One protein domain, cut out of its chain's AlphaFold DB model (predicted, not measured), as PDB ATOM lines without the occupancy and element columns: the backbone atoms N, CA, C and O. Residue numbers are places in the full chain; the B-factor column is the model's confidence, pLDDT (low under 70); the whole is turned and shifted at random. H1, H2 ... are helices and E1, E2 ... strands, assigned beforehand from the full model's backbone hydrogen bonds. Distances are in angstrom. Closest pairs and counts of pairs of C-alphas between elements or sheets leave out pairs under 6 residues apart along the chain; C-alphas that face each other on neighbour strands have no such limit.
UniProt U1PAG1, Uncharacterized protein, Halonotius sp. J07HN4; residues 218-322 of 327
ATOM      1  N   ASP A 218     -21.024  20.796  17.560       64.69
ATOM      2  CA  ASP A 218     -20.075  20.168  18.496       64.69
ATOM      3  C   ASP A 218     -20.785  19.630  19.749       64.69
ATOM      4  O   ASP A 218     -20.589  18.489  20.158       64.69
ATOM      5  N   THR A 219     -21.690  20.422  20.331       73.19
ATOM      6  CA  THR A 219     -22.426  20.053  21.550       73.19
ATOM      7  C   THR A 219     -23.326  18.838  21.326       73.19
ATOM      8  O   THR A 219     -23.513  18.039  22.244       73.19
ATOM      9  N   ALA A 220     -23.862  18.661  20.114       82.50
ATOM     10  CA  ALA A 220     -24.690  17.505  19.778       82.50
ATOM     11  C   ALA A 220     -23.879  16.198  19.743       82.50
ATOM     12  O   ALA A 220     -24.330  15.187  20.285       82.50
ATOM     13  N   VAL A 221     -22.668  16.218  19.169       87.44
ATOM     14  CA  VAL A 221     -21.783  15.041  19.139       87.44
ATOM     15  C   VAL A 221     -21.335  14.672  20.545       87.44
ATOM     16  O   VAL A 221     -21.502  13.519  20.948       87.44
ATOM     17  N   THR A 222     -20.857  15.648  21.324       89.75
ATOM     18  CA  THR A 222     -20.463  15.422  22.718       89.75
ATOM     19  C   THR A 222     -21.619  14.812  23.523       89.75
ATOM     20  O   THR A 222     -21.432  13.824  24.232       89.75
ATOM     21  N   ALA A 223     -22.847  15.327  23.370       90.06
ATOM     22  CA  ALA A 223     -24.024  14.801  24.067       90.06
ATOM     23  C   ALA A 223     -24.356  13.347  23.681       90.06
ATOM     24  O   ALA A 223     -24.724  12.550  24.549       90.06
ATOM     25  N   VAL A 224     -24.205  12.979  22.404       92.56
ATOM     26  CA  VAL A 224     -24.398  11.595  21.940       92.56
ATOM     27  C   VAL A 224     -23.383  10.656  22.586       92.56
ATOM     28  O   VAL A 224     -23.771   9.624  23.140       92.56
ATOM     29  N   PHE A 225     -22.099  11.008  22.567       92.81
ATOM     30  CA  PHE A 225     -21.063  10.154  23.147       92.81
ATOM     31  C   PHE A 225     -21.128  10.091  24.678       92.81
ATOM     32  O   PHE A 225     -20.878   9.028  25.251       92.81
ATOM     33  N   GLU A 226     -21.586  11.151  25.345       93.06
ATOM     34  CA  GLU A 226     -21.882  11.115  26.780       93.06
ATOM     35  C   GLU A 226     -23.030  10.152  27.113       93.06
ATOM     36  O   GLU A 226     -22.962   9.375  28.074       93.06
ATOM     37  N   ALA A 227     -24.076  10.143  26.284       91.44
ATOM     38  CA  ALA A 227     -25.192   9.220  26.438       91.44
ATOM     39  C   ALA A 227     -24.777   7.763  26.157       91.44
ATOM     40  O   ALA A 227     -25.208   6.849  26.862       91.44
ATOM     41  N   LEU A 228     -23.909   7.530  25.167       94.06
ATOM     42  CA  LEU A 228     -23.314   6.217  24.892       94.06
ATOM     43  C   LEU A 228     -22.432   5.731  26.052       94.06
ATOM     44  O   LEU A 228     -22.486   4.551  26.401       94.06
ATOM     45  N   ARG A 229     -21.673   6.634  26.689       92.62
ATOM     46  CA  ARG A 229     -20.860   6.335  27.877       92.62
ATOM     47  C   ARG A 229     -21.719   5.919  29.067       92.62
ATOM     48  O   ARG A 229     -21.449   4.909  29.706       92.62
ATOM     49  N   THR A 230     -22.800   6.656  29.323       91.31
ATOM     50  CA  THR A 230     -23.759   6.360  30.405       91.31
ATOM     51  C   THR A 230     -24.451   5.004  30.216       91.31
ATOM     52  O   THR A 230     -24.845   4.360  31.185       91.31
ATOM     53  N   ARG A 231     -24.575   4.545  28.966       92.88
ATOM     54  CA  ARG A 231     -25.145   3.237  28.606       92.88
ATOM     55  C   ARG A 231     -24.102   2.125  28.481       92.88
ATOM     56  O   ARG A 231     -24.452   1.040  28.032       92.88
ATOM     57  N   GLU A 232     -22.850   2.391  28.859       91.25
ATOM     58  CA  GLU A 232     -21.729   1.443  28.800       91.25
ATOM     59  C   GLU A 232     -21.421   0.921  27.381       91.25
ATOM     60  O   GLU A 232     -20.831  -0.143  27.212       91.25
ATOM     61  N   VAL A 233     -21.805   1.667  26.337       93.75
ATOM     62  CA  VAL A 233     -21.459   1.337  24.940       93.75
ATOM     63  C   VAL A 233     -20.002   1.700  24.642       93.75
ATOM     64  O   VAL A 233     -19.322   1.007  23.886       93.75
ATOM     65  N   VAL A 234     -19.527   2.790  25.249       92.75
ATOM     66  CA  VAL A 234     -18.129   3.239  25.250       92.75
ATOM     67  C   VAL A 234     -17.688   3.467  26.695       92.75
ATOM     68  O   VAL A 234     -18.475   3.932  27.516       92.75
ATOM     69  N   GLY A 235     -16.433   3.165  27.019       86.88
ATOM     70  CA  GLY A 235     -15.874   3.426  28.348       86.88
ATOM     71  C   GLY A 235     -15.480   4.893  28.529       86.88
ATOM     72  O   GLY A 235     -15.845   5.531  29.516       86.88
ATOM     73  N   ALA A 236     -14.762   5.442  27.550       84.38
ATOM     74  CA  ALA A 236     -14.420   6.859  27.484       84.38
ATOM     75  C   ALA A 236     -14.321   7.325  26.030       84.38
ATOM     76  O   ALA A 236     -14.078   6.515  25.131       84.38
ATOM     77  N   TYR A 237     -14.478   8.630  25.819       91.31
ATOM     78  CA  TYR A 237     -14.354   9.257  24.511       91.31
ATOM     79  C   TYR A 237     -13.665  10.622  24.605       91.31
ATOM     80  O   TYR A 237     -13.633  11.240  25.670       91.31
ATOM     81  N   HIS A 238     -13.126  11.071  23.477       88.19
ATOM     82  CA  HIS A 238     -12.638  12.426  23.267       88.19
ATOM     83  C   HIS A 238     -12.933  12.833  21.821       88.19
ATOM     84  O   HIS A 238     -12.389  12.249  20.882       88.19
ATOM     85  N   ASP A 239     -13.781  13.834  21.635       85.75
ATOM     86  CA  ASP A 239     -14.095  14.441  20.348       85.75
ATOM     87  C   ASP A 239     -13.193  15.649  20.047       85.75
ATOM     88  O   ASP A 239     -12.711  16.350  20.937       85.75
ATOM     89  N   SER A 240     -12.900  15.867  18.768       83.19
ATOM     90  CA  SER A 240     -12.218  17.066  18.286       83.19
ATOM     91  C   SER A 240     -13.233  18.155  17.931       83.19
ATOM     92  O   SER A 240     -14.375  17.838  17.612       83.19
ATOM     93  N   PRO A 241     -12.817  19.427  17.831       86.06
ATOM     94  CA  PRO A 241     -13.558  20.395  17.027       86.06
ATOM     95  C   PRO A 241     -13.715  19.898  15.582       86.06
ATOM     96  O   PRO A 241     -12.921  19.063  15.120       86.06
ATOM     97  N   TRP A 242     -14.670  20.459  14.841       85.81
ATOM     98  CA  TRP A 242     -14.763  20.240  13.397       85.81
ATOM     99  C   TRP A 242     -13.437  20.536  12.696       85.81
ATOM    100  O   TRP A 242     -12.901  21.646  12.737       85.81
ATOM    101  N   LEU A 243     -12.925  19.523  12.008       86.62
ATOM    102  CA  LEU A 243     -11.763  19.623  11.147       86.62
ATOM    103  C   LEU A 243     -12.215  19.927   9.728       86.62
ATOM    104  O   LEU A 243     -13.195  19.363   9.240       86.62
ATOM    105  N   GLN A 244     -11.457  20.778   9.047       89.62
ATOM    106  CA  GLN A 244     -11.656  21.085   7.641       89.62
ATOM    107  C   GLN A 244     -10.407  20.695   6.858       89.62
ATOM    108  O   GLN A 244      -9.327  21.230   7.111       89.62
ATOM    109  N   HIS A 245     -10.565  19.790   5.896       82.31
ATOM    110  CA  HIS A 245      -9.466  19.365   5.042       82.31
ATOM    111  C   HIS A 245      -9.063  20.507   4.104       82.31
ATOM    112  O   HIS A 245      -9.881  21.005   3.324       82.31
ATOM    113  N   ARG A 246      -7.797  20.937   4.152       83.88
ATOM    114  CA  ARG A 246      -7.370  22.191   3.494       83.88
ATOM    115  C   ARG A 246      -7.560  22.212   1.979       83.88
ATOM    116  O   ARG A 246      -7.836  23.269   1.421       83.88
ATOM    117  N   ALA A 247      -7.374  21.076   1.308       80.31
ATOM    118  CA  ALA A 247      -7.399  21.026  -0.156       80.31
ATOM    119  C   ALA A 247      -8.813  20.890  -0.735       80.31
ATOM    120  O   ALA A 247      -9.081  21.358  -1.838       80.31
ATOM    121  N   THR A 248      -9.703  20.223  -0.006       83.19
ATOM    122  CA  THR A 248     -11.058  19.880  -0.470       83.19
ATOM    123  C   THR A 248     -12.117  20.762   0.182       83.19
ATOM    124  O   THR A 248     -13.237  20.825  -0.311       83.19
ATOM    125  N   GLY A 249     -11.779  21.435   1.286       84.81
ATOM    126  CA  GLY A 249     -12.712  22.196   2.113       84.81
ATOM    127  C   GLY A 249     -13.667  21.322   2.924       84.81
ATOM    128  O   GLY A 249     -14.516  21.873   3.625       84.81
ATOM    129  N   THR A 250     -13.529  19.994   2.844       86.62
ATOM    130  CA  THR A 250     -14.490  19.050   3.413       86.62
ATOM    131  C   THR A 250     -14.382  18.977   4.924       86.62
ATOM    132  O   THR A 250     -13.272  18.921   5.464       86.62
ATOM    133  N   ARG A 251     -15.527  18.937   5.602       90.44
ATOM    134  CA  ARG A 251     -15.605  18.920   7.066       90.44
ATOM    135  C   ARG A 251     -15.770  17.511   7.630       90.44
ATOM    136  O   ARG A 251     -16.444  16.660   7.054       90.44
ATOM    137  N   SER A 252     -15.152  17.261   8.779       90.44
ATOM    138  CA  SER A 252     -15.326  16.026   9.551       90.44
ATOM    139  C   SER A 252     -15.004  16.251  11.021       90.44
ATOM    140  O   SER A 252     -14.250  17.164  11.350       90.44
ATOM    141  N   ILE A 253     -15.526  15.398  11.893       90.62
ATOM    142  CA  ILE A 253     -15.165  15.360  13.311       90.62
ATOM    143  C   ILE A 253     -14.437  14.052  13.619       90.62
ATOM    144  O   ILE A 253     -14.770  13.002  13.057       90.62
ATOM    145  N   LEU A 254     -13.421  14.113  14.482       92.06
ATOM    146  CA  LEU A 254     -12.731  12.933  14.991       92.06
ATOM    147  C   LEU A 254     -13.221  12.631  16.397       92.06
ATOM    148  O   LEU A 254     -13.271  13.524  17.236       92.06
ATOM    149  N   VAL A 255     -13.525  11.367  16.663       93.44
ATOM    150  CA  VAL A 255     -13.866  10.894  18.003       93.44
ATOM    151  C   VAL A 255     -12.997   9.697  18.343       93.44
ATOM    152  O   VAL A 255     -13.062   8.656  17.689       93.44
ATOM    153  N   GLU A 256     -12.159   9.847  19.358       93.12
ATOM    154  CA  GLU A 256     -11.364   8.760  19.915       93.12
ATOM    155  C   GLU A 256     -12.159   8.064  21.013       93.12
ATOM    156  O   GLU A 256     -12.723   8.718  21.884       93.12
ATOM    157  N   LEU A 257     -12.219   6.735  20.964       92.19
ATOM    158  CA  LEU A 257     -13.021   5.887  21.835       92.19
ATOM    159  C   LEU A 257     -12.131   4.850  22.510       92.19
ATOM    160  O   LEU A 257     -11.314   4.206  21.853       92.19
ATOM    161  N   SER A 258     -12.357   4.612  23.799       90.19
ATOM    162  CA  SER A 258     -11.792   3.471  24.528       90.19
ATOM    163  C   SER A 258     -12.897   2.678  25.223       90.19
ATOM    164  O   SER A 258     -13.962   3.211  25.545       90.19
ATOM    165  N   GLY A 259     -12.669   1.376  25.417       86.56
ATOM    166  CA  GLY A 259     -13.675   0.478  25.991       86.56
ATOM    167  C   GLY A 259     -14.947   0.369  25.143       86.56
ATOM    168  O   GLY A 259     -16.038   0.319  25.700       86.56
ATOM    169  N   TYR A 260     -14.829   0.402  23.810       93.25
ATOM    170  CA  TYR A 260     -15.977   0.186  22.928       93.25
ATOM    171  C   TYR A 260     -16.484  -1.253  23.071       93.25
ATOM    172  O   TYR A 260     -15.698  -2.193  22.964       93.25
ATOM    173  N   ALA A 261     -17.784  -1.419  23.321       92.19
ATOM    174  CA  ALA A 261     -18.376  -2.715  23.657       92.19
ATOM    175  C   ALA A 261     -18.374  -3.724  22.492       92.19
ATOM    176  O   ALA A 261     -18.463  -4.931  22.720       92.19
ATOM    177  N   PHE A 262     -18.272  -3.242  21.251       90.94
ATOM    178  CA  PHE A 262     -18.346  -4.062  20.045       90.94
ATOM    179  C   PHE A 262     -16.962  -4.410  19.510       90.94
ATOM    180  O   PHE A 262     -16.031  -3.603  19.555       90.94
ATOM    181  N   SER A 263     -16.837  -5.624  18.979       85.50
ATOM    182  CA  SER A 263     -15.582  -6.128  18.421       85.50
ATOM    183  C   SER A 263     -15.653  -6.226  16.900       85.50
ATOM    184  O   SER A 263     -16.715  -6.530  16.355       85.50
ATOM    185  N   PRO A 264     -14.531  -6.025  16.189       85.50
ATOM    186  CA  PRO A 264     -14.518  -6.198  14.748       85.50
ATOM    187  C   PRO A 264     -14.716  -7.670  14.370       85.50
ATOM    188  O   PRO A 264     -14.167  -8.574  15.005       85.50
ATOM    189  N   TYR A 265     -15.461  -7.910  13.294       80.00
ATOM    190  CA  TYR A 265     -15.653  -9.230  12.698       80.00
ATOM    191  C   TYR A 265     -15.332  -9.159  11.205       80.00
ATOM    192  O   TYR A 265     -15.818  -8.285  10.495       80.00
ATOM    193  N   GLY A 266     -14.444 -10.037  10.728       79.12
ATOM    194  CA  GLY A 266     -13.991  -9.999   9.331       79.12
ATOM    195  C   GLY A 266     -13.292  -8.690   8.927       79.12
ATOM    196  O   GLY A 266     -13.331  -8.323   7.760       79.12
ATOM    197  N   GLY A 267     -12.681  -7.971   9.879       86.06
ATOM    198  CA  GLY A 267     -12.020  -6.679   9.635       86.06
ATOM    199  C   GLY A 267     -12.958  -5.466   9.596       86.06
ATOM    200  O   GLY A 267     -12.490  -4.349   9.388       86.06
ATOM    201  N   LEU A 268     -14.259  -5.669   9.821       90.69
ATOM    202  CA  LEU A 268     -15.259  -4.609   9.910       90.69
ATOM    203  C   LEU A 268     -15.620  -4.360  11.376       90.69
ATOM    204  O   LEU A 268     -15.999  -5.296  12.082       90.69
ATOM    205  N   LEU A 269     -15.511  -3.114  11.834       95.25
ATOM    206  CA  LEU A 269     -15.998  -2.693  13.144       95.25
ATOM    207  C   LEU A 269     -17.452  -2.209  13.016       95.25
ATOM    208  O   LEU A 269     -17.723  -1.353  12.169       95.25
ATOM    209  N   PRO A 270     -18.384  -2.701  13.849       96.94
ATOM    210  CA  PRO A 270     -19.741  -2.173  13.910       96.94
ATOM    211  C   PRO A 270     -19.736  -0.687  14.270       96.94
ATOM    212  O   PRO A 270     -19.142  -0.286  15.264       96.94
ATOM    213  N   THR A 271     -20.418   0.124  13.470       98.06
ATOM    214  CA  THR A 271     -20.600   1.570  13.693       98.06
ATOM    215  C   THR A 271     -22.071   1.924  13.908       98.06
ATOM    216  O   THR A 271     -22.366   2.956  14.513       98.06
ATOM    217  N   LEU A 272     -22.990   1.027  13.514       97.88
ATOM    218  CA  LEU A 272     -24.443   1.142  13.679       97.88
ATOM    219  C   LEU A 272     -24.868   1.689  15.055       97.88
ATOM    220  O   LEU A 272     -25.667   2.625  15.075       97.88
ATOM    221  N   PRO A 273     -24.342   1.190  16.196       96.31
ATOM    222  CA  PRO A 273     -24.763   1.663  17.517       96.31
ATOM    223  C   PRO A 273     -24.475   3.149  17.767       96.31
ATOM    224  O   PRO A 273     -25.217   3.812  18.483       96.31
ATOM    225  N   VAL A 274     -23.397   3.672  17.181       96.44
ATOM    226  CA  VAL A 274     -23.016   5.087  17.292       96.44
ATOM    227  C   VAL A 274     -23.826   5.920  16.305       96.44
ATOM    228  O   VAL A 274     -24.396   6.948  16.664       96.44
ATOM    229  N   VAL A 275     -23.908   5.458  15.057       97.00
ATOM    230  CA  VAL A 275     -24.546   6.205  13.973       97.00
ATOM    231  C   VAL A 275     -26.041   6.378  14.221       97.00
ATOM    232  O   VAL A 275     -26.547   7.479  14.033       97.00
ATOM    233  N   ILE A 276     -26.747   5.359  14.719       96.00
ATOM    234  CA  ILE A 276     -28.180   5.496  15.019       96.00
ATOM    235  C   ILE A 276     -28.454   6.564  16.092       96.00
ATOM    236  O   ILE A 276     -29.433   7.299  15.995       96.00
ATOM    237  N   GLU A 277     -27.569   6.716  17.082       94.38
ATOM    238  CA  GLU A 277     -27.694   7.756  18.109       94.38
ATOM    239  C   GLU A 277     -27.388   9.153  17.553       94.38
ATOM    240  O   GLU A 277     -28.041  10.114  17.953       94.38
ATOM    241  N   LEU A 278     -26.470   9.268  16.585       93.94
ATOM    242  CA  LEU A 278     -26.238  10.515  15.846       93.94
ATOM    243  C   LEU A 278     -27.452  10.895  14.990       93.94
ATOM    244  O   LEU A 278     -27.857  12.052  15.000       93.94
ATOM    245  N   TYR A 279     -28.083   9.932  14.313       93.12
ATOM    246  CA  TYR A 279     -29.332  10.166  13.577       93.12
ATOM    247  C   TYR A 279     -30.493  10.564  14.494       93.12
ATOM    248  O   TYR A 279     -31.359  11.328  14.072       93.12
ATOM    249  N   ARG A 280     -30.507  10.069  15.737       89.75
ATOM    250  CA  ARG A 280     -31.499  10.452  16.753       89.75
ATOM    251  C   ARG A 280     -31.204  11.814  17.388       89.75
ATOM    252  O   ARG A 280     -32.072  12.380  18.050       89.75
ATOM    253  N   SER A 281     -29.981  12.325  17.262       86.31
ATOM    254  CA  SER A 281     -29.632  13.639  17.796       86.31
ATOM    255  C   SER A 281     -30.354  14.739  17.014       86.31
ATOM    256  O   SER A 281     -30.510  14.649  15.799       86.31
ATOM    257  N   ALA A 282     -30.789  15.795  17.702       63.97
ATOM    258  CA  ALA A 282     -31.426  16.958  17.080       63.97
ATOM    259  C   ALA A 282     -30.398  17.891  16.401       63.97
ATOM    260  O   ALA A 282     -30.523  19.109  16.479       63.97
ATOM    261  N   ALA A 283     -29.344  17.324  15.812       74.88
ATOM    262  CA  ALA A 283     -28.332  18.075  15.090       74.88
ATOM    263  C   ALA A 283     -28.862  18.514  13.715       74.88
ATOM    264  O   ALA A 283     -29.609  17.784  13.061       74.88
ATOM    265  N   ASP A 284     -28.404  19.671  13.238       82.38
ATOM    266  CA  ASP A 284     -28.742  20.198  11.905       82.38
ATOM    267  C   ASP A 284     -28.040  19.445  10.756       82.38
ATOM    268  O   ASP A 284     -28.232  19.748   9.576       82.38
ATOM    269  N   TRP A 285     -27.234  18.434  11.084       87.44
ATOM    270  CA  TRP A 285     -26.477  17.625  10.139       87.44
ATOM    271  C   TRP A 285     -26.681  16.131  10.405       87.44
ATOM    272  O   TRP A 285     -27.064  15.707  11.494       87.44
ATOM    273  N   ARG A 286     -26.410  15.310   9.385       90.94
ATOM    274  CA  ARG A 286     -26.460  13.845   9.483       90.94
ATOM    275  C   ARG A 286     -25.156  13.229   8.991       90.94
ATOM    276  O   ARG A 286     -24.601  13.731   8.008       90.94
ATOM    277  N   PRO A 287     -24.672  12.152   9.629       94.12
ATOM    278  CA  PRO A 287     -23.500  11.445   9.143       94.12
ATOM    279  C   PRO A 287     -23.818  10.749   7.818       94.12
ATOM    280  O   PRO A 287     -24.861  10.120   7.666       94.12
ATOM    281  N   VAL A 288     -22.901  10.864   6.862       95.56
ATOM    282  CA  VAL A 288     -22.945  10.150   5.577       95.56
ATOM    283  C   VAL A 288     -21.838   9.112   5.479       95.56
ATOM    284  O   VAL A 288     -22.020   8.080   4.835       95.56
ATOM    285  N   ALA A 289     -20.712   9.369   6.147       95.56
ATOM    286  CA  ALA A 289     -19.593   8.452   6.194       95.56
ATOM    287  C   ALA A 289     -19.005   8.335   7.600       95.56
ATOM    288  O   ALA A 289     -18.909   9.335   8.318       95.56
ATOM    289  N   VAL A 290     -18.595   7.120   7.965       97.00
ATOM    290  CA  VAL A 290     -17.787   6.856   9.160       97.00
ATOM    291  C   VAL A 290     -16.601   5.982   8.781       97.00
ATOM    292  O   VAL A 290     -16.775   4.841   8.358       97.00
ATOM    293  N   ASP A 291     -15.399   6.508   8.977       95.69
ATOM    294  CA  ASP A 291     -14.155   5.760   8.827       95.69
ATOM    295  C   ASP A 291     -13.589   5.407  10.204       95.69
ATOM    296  O   ASP A 291     -13.668   6.209  11.138       95.69
ATOM    297  N   VAL A 292     -13.007   4.215  10.332       95.75
ATOM    298  CA  VAL A 292     -12.490   3.702  11.607       95.75
ATOM    299  C   VAL A 292     -11.006   3.380  11.488       95.75
ATOM    300  O   VAL A 292     -10.587   2.639  10.600       95.75
ATOM    301  N   ALA A 293     -10.221   3.887  12.436       93.50
ATOM    302  CA  ALA A 293      -8.821   3.530  12.610       93.50
ATOM    303  C   ALA A 293      -8.577   2.877  13.977       93.50
ATOM    304  O   ALA A 293      -9.119   3.314  14.995       93.50
ATOM    305  N   SER A 294      -7.738   1.842  14.014       91.44
ATOM    306  CA  SER A 294      -7.231   1.272  15.265       91.44
ATOM    307  C   SER A 294      -6.132   2.166  15.837       91.44
ATOM    308  O   SER A 294      -5.143   2.432  15.157       91.44
ATOM    309  N   ILE A 295      -6.272   2.561  17.102       87.81
ATOM    310  CA  ILE A 295      -5.272   3.321  17.868       87.81
ATOM    311  C   ILE A 295      -4.840   2.512  19.107       87.81
ATOM    312  O   ILE A 295      -5.544   1.577  19.489       87.81
ATOM    313  N   PRO A 296      -3.711   2.830  19.776       84.06
ATOM    314  CA  PRO A 296      -3.171   1.993  20.856       84.06
ATOM    315  C   PRO A 296      -4.148   1.672  21.998       84.06
ATOM    316  O   PRO A 296      -4.074   0.591  22.573       84.06
ATOM    317  N   ASN A 297      -5.069   2.591  22.306       81.62
ATOM    318  CA  ASN A 297      -6.008   2.467  23.425       81.62
ATOM    319  C   ASN A 297      -7.480   2.357  22.982       81.62
ATOM    320  O   ASN A 297      -8.381   2.599  23.786       81.62
ATOM    321  N   GLY A 298      -7.735   1.997  21.719       90.25
ATOM    322  CA  GLY A 298      -9.089   1.803  21.204       90.25
ATOM    323  C   GLY A 298      -9.233   2.173  19.733       90.25
ATOM    324  O   GLY A 298      -8.479   1.696  18.886       90.25
ATOM    325  N   TRP A 299     -10.213   3.018  19.427       94.06
ATOM    326  CA  TRP A 299     -10.612   3.329  18.056       94.06
ATOM    327  C   TRP A 299     -10.675   4.831  17.826       94.06
ATOM    328  O   TRP A 299     -11.074   5.572  18.717       94.06
ATOM    329  N   ARG A 300     -10.352   5.281  16.614       94.88
ATOM    330  CA  ARG A 300     -10.671   6.630  16.150       94.88
ATOM    331  C   ARG A 300     -11.719   6.559  15.056       94.88
ATOM    332  O   ARG A 300     -11.520   5.878  14.054       94.88
ATOM    333  N   PHE A 301     -12.815   7.274  15.255       95.56
ATOM    334  CA  PHE A 301     -13.901   7.413  14.299       95.56
ATOM    335  C   PHE A 301     -13.756   8.771  13.619       95.56
ATOM    336  O   PHE A 301     -13.672   9.791  14.300       95.56
ATOM    337  N   ARG A 302     -13.734   8.797  12.288       95.19
ATOM    338  CA  ARG A 302     -13.864  10.024  11.498       95.19
ATOM    339  C   ARG A 302     -15.261  10.062  10.910       95.19
ATOM    340  O   ARG A 302     -15.605   9.201  10.107       95.19
ATOM    341  N   ILE A 303     -16.051  11.044  11.323       95.19
ATOM    342  CA  ILE A 303     -17.463  11.156  10.963       95.19
ATOM    343  C   ILE A 303     -17.624  12.350  10.027       95.19
ATOM    344  O   ILE A 303     -17.256  13.475  10.374       95.19
ATOM    345  N   SER A 304     -18.164  12.101   8.839       94.31
ATOM    346  CA  SER A 304     -18.355  13.116   7.802       94.31
ATOM    347  C   SER A 304     -19.846  13.392   7.565       94.31
ATOM    348  O   SER A 304     -20.618  12.436   7.430       94.31
ATOM    349  N   PRO A 305     -20.268  14.668   7.478       93.06
ATOM    350  CA  PRO A 305     -21.636  15.051   7.147       93.06
ATOM    351  C   PRO A 305     -22.020  14.733   5.704       93.06
ATOM    352  O   PRO A 305     -21.170  14.650   4.813       93.06
ATOM    353  N   VAL A 306     -23.328  14.663   5.448       91.06
ATOM    354  CA  VAL A 306     -23.884  14.683   4.085       91.06
ATOM    355  C   VAL A 306     -23.304  15.855   3.285       91.06
ATOM    356  O   VAL A 306     -23.321  16.996   3.731       91.06
ATOM    357  N   GLY A 307     -22.802  15.553   2.084       89.69
ATOM    358  CA  GLY A 307     -22.165  16.522   1.186       89.69
ATOM    359  C   GLY A 307     -20.648  16.655   1.356       89.69
ATOM    360  O   GLY A 307     -20.001  17.204   0.471       89.69
ATOM    361  N   GLU A 308     -20.073  16.111   2.432       90.00
ATOM    362  CA  GLU A 308     -18.645  16.255   2.758       90.00
ATOM    363  C   GLU A 308     -17.820  14.993   2.420       90.00
ATOM    364  O   GLU A 308     -16.592  15.046   2.382       90.00
ATOM    365  N   ALA A 309     -18.473  13.852   2.163       90.38
ATOM    366  CA  ALA A 309     -17.836  12.578   1.817       90.38
ATOM    367  C   ALA A 309     -18.779  11.656   1.009       90.38
ATOM    368  O   ALA A 309     -20.003  11.823   1.074       90.38
ATOM    369  N   PRO A 310     -18.248  10.669   0.257       91.38
ATOM    370  CA  PRO A 310     -19.070   9.608  -0.321       91.38
ATOM    371  C   PRO A 310     -19.688   8.729   0.786       91.38
ATOM    372  O   PRO A 310     -19.012   8.464   1.780       91.38
ATOM    373  N   PRO A 311     -20.933   8.240   0.627       93.44
ATOM    374  CA  PRO A 311     -21.584   7.422   1.646       93.44
ATOM    375  C   PRO A 311     -20.855   6.107   1.944       93.44
ATOM    376  O   PRO A 311     -20.517   5.364   1.021       93.44
ATOM    377  N   GLY A 312     -20.671   5.778   3.224       94.75
ATOM    378  CA  GLY A 312     -20.014   4.529   3.616       94.75
ATOM    379  C   GLY A 312     -19.846   4.350   5.122       94.75
ATOM    380  O   GLY A 312     -19.909   5.297   5.893       94.75
ATOM    381  N   GLY A 313     -19.646   3.114   5.575       95.50
ATOM    382  CA  GLY A 313     -19.290   2.870   6.975       95.50
ATOM    383  C   GLY A 313     -20.389   3.162   8.004       95.50
ATOM    384  O   GLY A 313     -20.095   3.194   9.192       95.50
ATOM    385  N   LEU A 314     -21.646   3.380   7.593       97.38
ATOM    386  CA  LEU A 314     -22.728   3.793   8.502       97.38
ATOM    387  C   LEU A 314     -23.189   2.683   9.455       97.38
ATOM    388  O   LEU A 314     -23.576   2.964  10.587       97.38
ATOM    389  N   VAL A 315     -23.157   1.426   9.005       97.69
ATOM    390  CA  VAL A 315     -23.524   0.268   9.837       97.69
ATOM    391  C   VAL A 315     -22.308  -0.533  10.296       97.69
ATOM    392  O   VAL A 315     -22.278  -1.031  11.421       97.69
ATOM    393  N   SER A 316     -21.282  -0.640   9.454       96.88
ATOM    394  CA  SER A 316     -19.967  -1.187   9.794       96.88
ATOM    395  C   SER A 316     -18.907  -0.561   8.905       96.88
ATOM    396  O   SER A 316     -19.150  -0.377   7.714       96.88
ATOM    397  N   ALA A 317     -17.732  -0.286   9.462       96.44
ATOM    398  CA  ALA A 317     -16.621   0.330   8.747       96.44
ATOM    399  C   ALA A 317     -15.380  -0.577   8.758       96.44
ATOM    400  O   ALA A 317     -15.108  -1.227   9.772       96.44
ATOM    401  N   PRO A 318     -14.609  -0.635   7.658       94.75
ATOM    402  CA  PRO A 318     -13.326  -1.324   7.651       94.75
ATOM    403  C   PRO A 318     -12.360  -0.666   8.631       94.75
ATOM    404  O   PRO A 318     -12.280   0.558   8.717       94.75
ATOM    405  N   VAL A 319     -11.617  -1.494   9.362       92.38
ATOM    406  CA  VAL A 319     -10.603  -1.023  10.303       92.38
ATOM    407  C   VAL A 319      -9.309  -0.749   9.548       92.38
ATOM    408  O   VAL A 319      -8.621  -1.675   9.118       92.38
ATOM    409  N   ALA A 320      -8.954   0.526   9.418       90.31
ATOM    410  CA  ALA A 320      -7.625   0.930   8.985       90.31
ATOM    411  C   ALA A 320      -6.643   0.901  10.168       90.31
ATOM    412  O   ALA A 320      -7.011   1.113  11.326       90.31
ATOM    413  N   THR A 321      -5.360   0.677   9.891       76.62
ATOM    414  CA  THR A 321      -4.313   1.139  10.807       76.62
ATOM    415  C   THR A 321      -4.290   2.657  10.774       76.62
ATOM    416  O   THR A 321      -4.448   3.228   9.697       76.62
ATOM    417  N   ASP A 322      -4.112   3.296  11.930       67.88
ATOM    418  CA  ASP A 322      -3.983   4.748  12.019       67.88
ATOM    419  C   ASP A 322      -2.774   5.239  11.205       67.88
ATOM    420  O   ASP A 322      -1.651   5.309  11.702       67.88
TER     421      ASP A 322
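AT A GLANCE: This is residues 218 to 322 of the 327 residues of an uncharacterized protein of Halonotius sp. J07HN4 (UniProt U1PAG1). A strongly twisted, curled sheet of six strands has two helices, H1 and H2, packed over one face; H1 runs along the edge strand E1, and H2 crosses slantwise over E4. The 105 printed residues hold two named helices and six named strands, in the order H1, E1, E2, E3, H2, E4, E5, E6. The sheet is mixed, ordered E1, E2, E5, E4, E6, E3, with E4 and E6 parallel and the other neighbours antiparallel. The class is mixed, helices and strands; the whole is compact, with a radius of gyration of the C-alphas of 12.8 A, and rounded, spanning 33 by 29 by 21 A.

HOW THE PARTS SIT: E5, residues 298 to 305, is antiparallel to E4, residues 287 to 295, at 159 degrees, with N 300 and O 293 2.8 A apart; the two are a hairpin. E5 is also antiparallel to E2, residues 251 to 258, at 158 degrees, with N 255 and O 301 2.8 A apart. E2 and the edge strand E1, residues 236 to 239, are a hairpin, antiparallel at 164 degrees, with N 238 and O 256 2.9 A apart. E4 is parallel to E6, residues 316 to 321, at 39 degrees, with N 320 and O 292 2.9 A apart. The other edge strand, E3, residues 268 to 270, is antiparallel to E6 at 126 degrees, with N 269 and O 317 2.8 A apart. The pairing of E6 is staggered: residues 316 to 318 pair with E3, residues 319 to 321 with E4. H1, residues 218 to 230, and the sheet make two layers, a helix on one face of a sheet; H1 lies over E1 at a height of 8.7 A, along the strands. H2, residues 272 to 280, is on the same face at a height of 9.9 A, over E4, slantwise to the strands at 39 degrees on the local plane. H1 and H2 touch, the closest C-alphas being those of Val 224 and Glu 277, 6.3 A apart, at a steep tilt of 50 degrees, opposite ways. Every O i to N i+4 pair of H1 is within hydrogen-bond range, and 4 of 5 in H2.

IN THESE COORDINATES: H1 spans 18.6 A from C-alpha 218 at (-20.075, 20.168, 18.496), and H2 12.1 A. E2 spans 23.6 A, E5 23.0 A, E4 21.8 A, E6 15.9 A, E1 10.4 A and E3 6.5 A. E6 ends at C-alpha 321 at (-4.313, 1.139, 10.807).

THE WHOLE: The farthest C-alphas, those of Arg 231 and Ala 247, are 38.2 A apart. The printed part has no cut. The link from E1 to E2 is long, 11 residues. Residues 218, 282 and 322 are under 70 in pLDDT.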